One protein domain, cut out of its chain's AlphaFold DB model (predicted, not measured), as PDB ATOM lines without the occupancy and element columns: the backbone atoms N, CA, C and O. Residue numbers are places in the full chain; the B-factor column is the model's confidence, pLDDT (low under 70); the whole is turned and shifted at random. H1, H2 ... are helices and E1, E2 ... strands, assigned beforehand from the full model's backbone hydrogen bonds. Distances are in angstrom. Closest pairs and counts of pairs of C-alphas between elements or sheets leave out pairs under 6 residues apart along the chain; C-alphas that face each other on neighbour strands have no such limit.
ATOM      1  N   TYR A   4      19.928 -36.186 -29.943       59.69
ATOM      2  CA  TYR A   4      19.322 -37.508 -30.060       59.69
ATOM      3  C   TYR A   4      18.594 -37.614 -31.408       59.69
ATOM      4  O   TYR A   4      17.880 -36.699 -31.808       59.69
ATOM      5  N   ASP A   5      18.844 -38.695 -32.145       61.62
ATOM      6  CA  ASP A   5      18.198 -38.988 -33.428       61.62
ATOM      7  C   ASP A   5      17.816 -40.470 -33.433       61.62
ATOM      8  O   ASP A   5      18.668 -41.331 -33.682       61.62
ATOM      9  N   ARG A   6      16.542 -40.789 -33.159       55.12
ATOM     10  CA  ARG A   6      16.043 -42.177 -33.075       55.12
ATOM     11  C   ARG A   6      16.322 -43.011 -34.320       55.12
ATOM     12  O   ARG A   6      16.422 -44.232 -34.219       55.12
ATOM     13  N   ARG A   7      16.492 -42.395 -35.497       56.00
ATOM     14  CA  ARG A   7      16.782 -43.126 -36.744       56.00
ATOM     15  C   ARG A   7      18.198 -43.698 -36.757       56.00
ATOM     16  O   ARG A   7      18.419 -44.757 -37.341       56.00
ATOM     17  N   ARG A   8      19.140 -43.013 -36.102       57.44
ATOM     18  CA  ARG A   8      20.546 -43.433 -35.941       57.44
ATOM     19  C   ARG A   8      20.798 -44.141 -34.611       57.44
ATOM     20  O   ARG A   8      21.767 -44.878 -34.478       57.44
ATOM     21  N   CYS A   9      19.916 -43.916 -33.644       59.84
ATOM     22  CA  CYS A   9      19.964 -44.412 -32.280       59.84
ATOM     23  C   CYS A   9      18.904 -45.503 -32.086       59.84
ATOM     24  O   CYS A   9      17.991 -45.354 -31.276       59.84
ATOM     25  N   ARG A  10      18.981 -46.584 -32.875       56.03
ATOM     26  CA  ARG A  10      18.070 -47.722 -32.700       56.03
ATOM     27  C   ARG A  10      18.372 -48.439 -31.376       56.03
ATOM     28  O   ARG A  10      19.548 -48.546 -31.017       56.03
ATOM     29  N   PRO A  11      17.350 -48.963 -30.676       58.97
ATOM     30  CA  PRO A  11      17.577 -49.909 -29.592       58.97
ATOM     31  C   PRO A  11      18.348 -51.105 -30.161       58.97
ATOM     32  O   PRO A  11      17.880 -51.779 -31.077       58.97
ATOM     33  N   LEU A  12      19.577 -51.303 -29.684       64.94
ATOM     34  CA  LEU A  12      20.407 -52.421 -30.114       64.94
ATOM     35  C   LEU A  12      19.918 -53.692 -29.427       64.94
ATOM     36  O   LEU A  12      19.668 -53.695 -28.222       64.94
ATOM     37  N   THR A  13      19.824 -54.782 -30.184       67.75
ATOM     38  CA  THR A  13      19.587 -56.105 -29.603       67.75
ATOM     39  C   THR A  13      20.809 -56.544 -28.794       67.75
ATOM     40  O   THR A  13      21.921 -56.048 -29.004       67.75
ATOM     41  N   GLY A  14      20.639 -57.499 -27.873       70.38
ATOM     42  CA  GLY A  14      21.731 -57.958 -27.006       70.38
ATOM     43  C   GLY A  14      22.983 -58.411 -27.774       70.38
ATOM     44  O   GLY A  14      24.104 -58.160 -27.332       70.38
ATOM     45  N   THR A  15      22.818 -59.019 -28.952       73.75
ATOM     46  CA  THR A  15      23.936 -59.468 -29.797       73.75
ATOM     47  C   THR A  15      24.674 -58.298 -30.448       73.75
ATOM     48  O   THR A  15      25.906 -58.266 -30.440       73.75
ATOM     49  N   ASP A  16      23.945 -57.303 -30.954       73.56
ATOM     50  CA  ASP A  16      24.535 -56.120 -31.591       73.56
ATOM     51  C   ASP A  16      25.232 -55.222 -30.568       73.56
ATOM     52  O   ASP A  16      26.330 -54.714 -30.803       73.56
ATOM     53  N   LEU A  17      24.640 -55.096 -29.381       76.12
ATOM     54  CA  LEU A  17      25.210 -54.355 -28.265       76.12
ATOM     55  C   LEU A  17      26.518 -54.995 -27.773       76.12
ATOM     56  O   LEU A  17      27.491 -54.294 -27.497       76.12
ATOM     57  N   ARG A  18      26.596 -56.334 -27.750       77.19
ATOM     58  CA  ARG A  18      27.836 -57.065 -27.430       77.19
ATOM     59  C   ARG A  18      28.958 -56.823 -28.438       77.19
ATOM     60  O   ARG A  18      30.119 -56.844 -28.037       77.19
ATOM     61  N   ARG A  19      28.627 -56.608 -29.715       81.00
ATOM     62  CA  ARG A  19      29.604 -56.301 -30.775       81.00
ATOM     63  C   ARG A  19      30.047 -54.840 -30.746       81.00
ATOM     64  O   ARG A  19      31.209 -54.556 -31.013       81.00
ATOM     65  N   ALA A  20      29.139 -53.925 -30.414       82.06
ATOM     66  CA  ALA A  20      29.419 -52.493 -30.413       82.06
ATOM     67  C   ALA A  20      30.239 -52.029 -29.198       82.06
ATOM     68  O   ALA A  20      30.983 -51.055 -29.318       82.06
ATOM     69  N   LEU A  21      30.095 -52.694 -28.045       87.50
ATOM     70  CA  LEU A  21      30.655 -52.247 -26.768       87.50
ATOM     71  C   LEU A  21      31.900 -53.025 -26.333       87.50
ATOM     72  O   LEU A  21      31.986 -54.256 -26.431       87.50
ATOM     73  N   THR A  22      32.846 -52.305 -25.731       90.12
ATOM     74  CA  THR A  22      33.992 -52.928 -25.056       90.12
ATOM     75  C   THR A  22      33.538 -53.734 -23.833       90.12
ATOM     76  O   THR A  22      32.402 -53.613 -23.360       90.12
ATOM     77  N   LEU A  23      34.415 -54.593 -23.308       89.81
ATOM     78  CA  LEU A  23      34.127 -55.341 -22.080       89.81
ATOM     79  C   LEU A  23      33.886 -54.392 -20.892       89.81
ATOM     80  O   LEU A  23      32.924 -54.578 -20.151       89.81
ATOM     81  N   ALA A  24      34.702 -53.341 -20.768       91.31
ATOM     82  CA  ALA A  24      34.570 -52.332 -19.719       91.31
ATOM     83  C   ALA A  24      33.220 -51.602 -19.791       91.31
ATOM     84  O   ALA A  24      32.537 -51.451 -18.780       91.31
ATOM     85  N   GLN A  25      32.787 -51.218 -20.997       91.94
ATOM     86  CA  GLN A  25      31.476 -50.598 -21.200       91.94
ATOM     87  C   GLN A  25      30.326 -51.531 -20.829       91.94
ATOM     88  O   GLN A  25      29.382 -51.090 -20.181       91.94
ATOM     89  N   ARG A  26      30.408 -52.814 -21.200       90.38
ATOM     90  CA  ARG A  26      29.387 -53.814 -20.853       90.38
ATOM     91  C   ARG A  26      29.283 -54.036 -19.352       90.38
ATOM     92  O   ARG A  26      28.182 -54.004 -18.818       90.38
ATOM     93  N   ALA A  27      30.416 -54.218 -18.677       91.31
ATOM     94  CA  ALA A  27      30.446 -54.387 -17.229       91.31
ATOM     95  C   ALA A  27      29.859 -53.160 -16.519       91.31
ATOM     96  O   ALA A  27      29.042 -53.291 -15.608       91.31
ATOM     97  N   LYS A  28      30.221 -51.953 -16.976       93.19
ATOM     98  CA  LYS A  28      29.716 -50.718 -16.379       93.19
ATOM     99  C   LYS A  28      28.231 -50.498 -16.649       93.19
ATOM    100  O   LYS A  28      27.528 -50.062 -15.743       93.19
ATOM    101  N   LEU A  29      27.763 -50.814 -17.855       90.94
ATOM    102  CA  LEU A  29      26.349 -50.759 -18.214       90.94
ATOM    103  C   LEU A  29      25.521 -51.679 -17.316       90.94
ATOM    104  O   LEU A  29      24.572 -51.208 -16.704       90.94
ATOM    105  N   LEU A  30      25.933 -52.940 -17.168       91.19
ATOM    106  CA  LEU A  30      25.216 -53.928 -16.360       91.19
ATOM    107  C   LEU A  30      25.126 -53.507 -14.886       91.19
ATOM    108  O   LEU A  30      24.075 -53.621 -14.259       91.19
ATOM    109  N   TRP A  31      26.211 -52.947 -14.343       92.88
ATOM    110  CA  TRP A  31      26.188 -52.362 -13.004       92.88
ATOM    111  C   TRP A  31      25.235 -51.159 -12.915       92.88
ATOM    112  O   TRP A  31      24.423 -51.095 -11.998       92.88
ATOM    113  N   LEU A  32      25.277 -50.224 -13.872       91.50
ATOM    114  CA  LEU A  32      24.385 -49.059 -13.876       91.50
ATOM    115  C   LEU A  32      22.907 -49.465 -13.982       91.50
ATOM    116  O   LEU A  32      22.083 -48.918 -13.251       91.50
ATOM    117  N   GLU A  33      22.578 -50.457 -14.807       91.19
ATOM    118  CA  GLU A  33      21.221 -51.003 -14.934       91.19
ATOM    119  C   GLU A  33      20.704 -51.567 -13.605       91.19
ATOM    120  O   GLU A  33      19.585 -51.249 -13.204       91.19
ATOM    121  N   SER A  34      21.546 -52.278 -12.842       92.44
ATOM    122  CA  SER A  34      21.191 -52.748 -11.489       92.44
ATOM    123  C   SER A  34      20.915 -51.622 -10.479       92.44
ATOM    124  O   SER A  34      20.294 -51.855  -9.447       92.44
ATOM    125  N   THR A  35      21.339 -50.392 -10.784       92.94
ATOM    126  CA  THR A  35      21.126 -49.199  -9.944       92.94
ATOM    127  C   THR A  35      20.029 -48.269 -10.474       92.94
ATOM    128  O   THR A  35      19.931 -47.131 -10.020       92.94
ATOM    129  N   GLY A  36      19.224 -48.726 -11.439       89.62
ATOM    130  CA  GLY A  36      18.073 -47.983 -11.965       89.62
ATOM    131  C   GLY A  36      18.368 -47.089 -13.172       89.62
ATOM    132  O   GLY A  36      17.499 -46.326 -13.596       89.62
ATOM    133  N   TRP A  37      19.566 -47.169 -13.761       91.50
ATOM    134  CA  TRP A  37      19.828 -46.502 -15.037       91.50
ATOM    135  C   TRP A  37      19.223 -47.292 -16.194       91.50
ATOM    136  O   TRP A  37      19.311 -48.513 -16.251       91.50
ATOM    137  N   ARG A  38      18.670 -46.580 -17.173       87.94
ATOM    138  CA  ARG A  38      18.099 -47.150 -18.390       87.94
ATOM    139  C   ARG A  38      18.941 -46.773 -19.598       87.94
ATOM    140  O   ARG A  38      19.178 -45.588 -19.844       87.94
ATOM    141  N   LEU A  39      19.345 -47.774 -20.379       87.31
ATOM    142  CA  LEU A  39      19.952 -47.570 -21.692       87.31
ATOM    143  C   LEU A  39      18.992 -46.813 -22.611       87.31
ATOM    144  O   LEU A  39      17.855 -47.230 -22.818       87.31
ATOM    145  N   LEU A  40      19.469 -45.714 -23.190       83.19
ATOM    146  CA  LEU A  40      18.735 -44.979 -24.213       83.19
ATOM    147  C   LEU A  40      19.180 -45.409 -25.609       83.19
ATOM    148  O   LEU A  40      18.362 -45.810 -26.431       83.19
ATOM    149  N   PHE A  41      20.478 -45.294 -25.893       80.75
ATOM    150  CA  PHE A  41      21.045 -45.625 -27.198       80.75
ATOM    151  C   PHE A  41      22.567 -45.729 -27.152       80.75
ATOM    152  O   PHE A  41      23.226 -45.227 -26.240       80.75
ATOM    153  N   VAL A  42      23.133 -46.336 -28.192       83.38
ATOM    154  CA  VAL A  42      24.572 -46.351 -28.458       83.38
ATOM    155  C   VAL A  42      24.836 -45.552 -29.729       83.38
ATOM    156  O   VAL A  42      24.088 -45.658 -30.700       83.38
ATOM    157  N   ARG A  43      25.886 -44.727 -29.732       79.44
ATOM    158  CA  ARG A  43      26.246 -43.885 -30.875       79.44
ATOM    159  C   ARG A  43      27.660 -44.171 -31.370       79.44
ATOM    160  O   ARG A  43      28.614 -44.044 -30.606       79.44
ATOM    161  N   GLY A  44      27.765 -44.401 -32.680       73.12
ATOM    162  CA  GLY A  44      29.010 -44.339 -33.449       73.12
ATOM    163  C   GLY A  44      30.032 -45.435 -33.143       73.12
ATOM    164  O   GLY A  44      29.775 -46.369 -32.388       73.12
ATOM    165  N   GLN A  45      31.201 -45.296 -33.769       70.38
ATOM    166  CA  GLN A  45      32.432 -46.018 -33.455       70.38
ATOM    167  C   GLN A  45      33.565 -44.978 -33.332       70.38
ATOM    168  O   GLN A  45      33.752 -44.214 -34.277       70.38
ATOM    169  N   PRO A  46      34.288 -44.893 -32.195       69.00
ATOM    170  CA  PRO A  46      34.128 -45.696 -30.981       69.00
ATOM    171  C   PRO A  46      32.777 -45.455 -30.286       69.00
ATOM    172  O   PRO A  46      32.318 -44.320 -30.171       69.00
ATOM    173  N   ALA A  47      32.140 -46.539 -29.839       80.94
ATOM    174  CA  ALA A  47      30.796 -46.493 -29.277       80.94
ATOM    175  C   ALA A  47      30.730 -45.646 -28.000       80.94
ATOM    176  O   ALA A  47      31.505 -45.857 -27.068       80.94
ATOM    177  N   SER A  48      29.774 -44.719 -27.945       85.81
ATOM    178  CA  SER A  48      29.361 -44.033 -26.715       85.81
ATOM    179  C   SER A  48      27.975 -44.517 -26.311       85.81
ATOM    180  O   SER A  48      27.049 -44.488 -27.125       85.81
ATOM    181  N   VAL A  49      27.835 -44.976 -25.070       88.50
ATOM    182  CA  VAL A  49      26.565 -45.459 -24.508       88.50
ATOM    183  C   VAL A  49      25.880 -44.298 -23.812       88.50
ATOM    184  O   VAL A  49      26.538 -43.622 -23.034       88.50
ATOM    185  N   PHE A  50      24.598 -44.060 -24.059       88.12
ATOM    186  CA  PHE A  50      23.820 -43.010 -23.402       88.12
ATOM    187  C   PHE A  50      22.744 -43.618 -22.515       88.12
ATOM    188  O   PHE A  50      22.056 -44.558 -22.913       88.12
ATOM    189  N   LEU A  51      22.618 -43.070 -21.312       88.19
ATOM    190  CA  LEU A  51      21.810 -43.604 -20.224       88.19
ATOM    191  C   LEU A  51      20.984 -42.489 -19.584       88.19
ATOM    192  O   LEU A  51      21.414 -41.334 -19.555       88.19
ATOM    193  N   ALA A  52      19.837 -42.858 -19.025       89.25
ATOM    194  CA  ALA A  52      19.005 -41.990 -18.199       89.25
ATOM    195  C   ALA A  52      18.710 -42.630 -16.844       89.25
ATOM    196  O   ALA A  52      18.610 -43.848 -16.737       89.25
ATOM    197  N   HIS A  53      18.502 -41.798 -15.836       89.06
ATOM    198  CA  HIS A  53      18.014 -42.156 -14.514       89.06
ATOM    199  C   HIS A  53      16.994 -41.099 -14.093       89.06
ATOM    200  O   HIS A  53      17.242 -39.908 -14.272       89.06
ATOM    201  N   SER A  54      15.869 -41.523 -13.516       83.06
ATOM    202  CA  SER A  54      14.768 -40.630 -13.115       83.06
ATOM    203  C   SER A  54      15.236 -39.498 -12.194       83.06
ATOM    204  O   SER A  54      14.908 -38.343 -12.420       83.06
ATOM    205  N   GLU A  55      16.052 -39.832 -11.193       87.62
ATOM    206  CA  GLU A  55      16.554 -38.866 -10.203       87.62
ATOM    207  C   GLU A  55      17.910 -38.223 -10.552       87.62
ATOM    208  O   GLU A  55      18.159 -37.073 -10.207       87.62
ATOM    209  N   LYS A  56      18.816 -38.954 -11.220       86.12
ATOM    210  CA  LYS A  56      20.212 -38.522 -11.446       86.12
ATOM    211  C   LYS A  56      20.434 -37.855 -12.806       86.12
ATOM    212  O   LYS A  56      21.527 -37.361 -13.073       86.12
ATOM    213  N   GLY A  57      19.422 -37.849 -13.674       87.94
ATOM    214  CA  GLY A  57      19.501 -37.270 -15.011       87.94
ATOM    215  C   GLY A  57      20.180 -38.200 -16.015       87.94
ATOM    216  O   GLY A  57      19.870 -39.387 -16.087       87.94
ATOM    217  N   TYR A  58      21.087 -37.660 -16.830       89.06
ATOM    218  CA  TYR A  58      21.674 -38.379 -17.962       89.06
ATOM    219  C   TYR A  58      23.162 -38.649 -17.767       89.06
ATOM    220  O   TYR A  58      23.889 -37.872 -17.146       89.06
ATOM    221  N   ALA A  59      23.634 -39.744 -18.352       90.50
ATOM    222  CA  ALA A  59      25.044 -40.099 -18.351       90.50
ATOM    223  C   ALA A  59      25.459 -40.735 -19.674       90.50
ATOM    224  O   ALA A  59      24.632 -41.217 -20.452       90.50
ATOM    225  N   THR A  60      26.767 -40.761 -19.911       91.12
ATOM    226  CA  THR A  60      27.360 -41.526 -20.998       91.12
ATOM    227  C   THR A  60      28.508 -42.404 -20.516       91.12
ATOM    228  O   THR A  60      29.279 -41.993 -19.651       91.12
ATOM    229  N   ILE A  61      28.616 -43.614 -21.072       91.62
ATOM    230  CA  ILE A  61      29.782 -44.482 -20.900       91.62
ATOM    231  C   ILE A  61      30.671 -44.353 -22.134       91.62
ATOM    232  O   ILE A  61      30.290 -44.754 -23.241       91.62
ATOM    233  N   VAL A  62      31.873 -43.826 -21.934       89.31
ATOM    234  CA  VAL A  62      32.908 -43.745 -22.972       89.31
ATOM    235  C   VAL A  62      33.614 -45.097 -23.155       89.31
ATOM    236  O   VAL A  62      33.424 -46.027 -22.373       89.31
ATOM    237  N   ARG A  63      34.401 -45.241 -24.230       85.56
ATOM    238  CA  ARG A  63      34.994 -46.521 -24.678       85.56
ATOM    239  C   ARG A  63      35.762 -47.280 -23.589       85.56
ATOM    240  O   ARG A  63      35.749 -48.510 -23.572       85.56
ATOM    241  N   ASP A  64      36.433 -46.552 -22.710       86.44
ATOM    242  CA  ASP A  64      37.245 -47.092 -21.619       86.44
ATOM    243  C   ASP A  64      36.434 -47.466 -20.365       86.44
ATOM    244  O   ASP A  64      37.003 -47.897 -19.368       86.44
ATOM    245  N   GLY A  65      35.105 -47.333 -20.405       85.31
ATOM    246  CA  GLY A  65      34.223 -47.661 -19.288       85.31
ATOM    247  C   GLY A  65      34.056 -46.536 -18.266       85.31
ATOM    248  O   GLY A  65      33.345 -46.728 -17.277       85.31
ATOM    249  N   ARG A  66      34.654 -45.354 -18.483       89.31
ATOM    250  CA  ARG A  66      34.377 -44.179 -17.644       89.31
ATOM    251  C   ARG A  66      32.955 -43.670 -17.872       89.31
ATOM    252  O   ARG A  66      32.430 -43.713 -18.984       89.31
ATOM    253  N   VAL A  67      32.349 -43.169 -16.799       89.69
ATOM    254  CA  VAL A  67      31.005 -42.584 -16.810       89.69
ATOM    255  C   VAL A  67      31.130 -41.074 -16.716       89.69
ATOM    256  O   VAL A  67      31.775 -40.565 -15.803       89.69
ATOM    257  N   LEU A  68      30.501 -40.367 -17.647       88.38
ATOM    258  CA  LEU A  68      30.433 -38.912 -17.663       88.38
ATOM    259  C   LEU A  68      28.979 -38.484 -17.467       88.38
ATOM    260  O   LEU A  68      28.101 -38.932 -18.205       88.38
ATOM    261  N   ALA A  69      28.723 -37.618 -16.488       83.19
ATOM    262  CA  ALA A  69      27.407 -37.011 -16.314       83.19
ATOM    263  C   ALA A  69      27.126 -36.033 -17.465       83.19
ATOM    264  O   ALA A  69      27.982 -35.229 -17.840       83.19
ATOM    265  N   VAL A  70      25.920 -36.095 -18.025       78.06
ATOM    266  CA  VAL A  70      25.493 -35.251 -19.143       78.06
ATOM    267  C   VAL A  70      24.354 -34.362 -18.658       78.06
ATOM    268  O   VAL A  70      23.301 -34.846 -18.261       78.06
ATOM    269  N   ARG A  71      24.558 -33.040 -18.692       66.50
ATOM    270  CA  ARG A  71      23.567 -32.065 -18.197       66.50
ATOM    271  C   ARG A  71      22.270 -32.026 -19.014       66.50
ATOM    272  O   ARG A  71      21.233 -31.678 -18.471       66.50
ATOM    273  N   SER A  72      22.329 -32.316 -20.313       66.38
ATOM    274  CA  SER A  72      21.191 -32.187 -21.228       66.38
ATOM    275  C   SER A  72      21.386 -33.081 -22.453       66.38
ATOM    276  O   SER A  72      22.449 -33.056 -23.081       66.38
ATOM    277  N   LEU A  73      20.355 -33.858 -22.795       66.31
ATOM    278  CA  LEU A  73      20.207 -34.486 -24.104       66.31
ATOM    279  C   LEU A  73      19.179 -33.675 -24.885       66.31
ATOM    280  O   LEU A  73      18.015 -33.600 -24.499       66.31
ATOM    281  N   THR A  74      19.605 -33.036 -25.969       61.16
ATOM    282  CA  THR A  74      18.687 -32.267 -26.808       61.16
ATOM    283  C   THR A  74      17.933 -33.248 -27.703       61.16
ATOM    284  O   THR A  74      18.520 -33.843 -28.613       61.16
ATOM    285  N   LEU A  75      16.645 -33.450 -27.422       57.72
ATOM    286  CA  LEU A  75      15.733 -34.185 -28.297       57.72
ATOM    287  C   LEU A  75      15.442 -33.335 -29.537       57.72
ATOM    288  O   LEU A  75      15.344 -32.108 -29.442       57.72
TER     289      LEU A  75
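Overview. This is residues 4 to 75 of the 95 residues of an uncharacterized protein of Lysobacter lacus (UniProt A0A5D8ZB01). A strongly twisted sheet of four strands has one longer helix, H2, packed along one face, while a short helix, H1, only grazes the sheet. The two ends of the printed part come near each other. The 72 printed residues have two named helices and then four named strands; the sheet, in order E1, E2, E3, E4, is antiparallel throughout, and the class is mixed. The whole is compact and rounded, with a radius of gyration of the C-alphas of 11.2 A and spans of 29 by 27 by 19 A.

Arrangement. H1, residues 14 to 20, only grazes the sheet with residues 17 to 20. H2, residues 23 to 34, is close to H1 but not clearly touching: their closest C-alphas, Arg 18 and Arg 26, are 7.5 A apart, at a steep tilt of 43 degrees, opposite ways. Every O i to N i+4 pair is within hydrogen-bond range in both helices. E1, residues 38 to 43, E2, residues 48 to 53, E3, residues 57 to 61, and E4, residues 67 to 70, form a meander, each strand the antiparallel neighbour of the one before. H2 is on this sheet, forming two layers, at a height of 9.6 A; it lies over E2, with 2 C-alphas on E3, only just not over it, and runs along the strands, at 10 degrees to E2 on the local plane. The closest C-alphas of H2 and E3, Gln 25 and Ile 61, are 6.4 A apart. Hairpin E1 and E2 has N 40 and O 50 at 2.8 A; hairpin E2 and E3, N 51 and O 59 at 2.9 A; hairpin E3 and E4, N 60 and O 68 at 2.8 A. The edge strands E1 and E4 are apart.

Along the chain. H1 begins at C-alpha 14, (21.731, -57.958, -27.006). H2 measures 16.9 A, E1 15.3 A, E2 16.8 A and E3 13.9 A. E4 ends at C-alpha 70, (25.493, -35.251, -19.143).

Size, cuts and confidence. The C-alphas of Arg 19 and Glu 55, the two farthest apart, are 30.0 A apart; those of Tyr 4 and Leu 75 are 5.2 A apart. The printed part has no cut, and its links between named elements are tight. The model's pLDDT is under 70 at residues 4 to 13, 46 and 71 to 75.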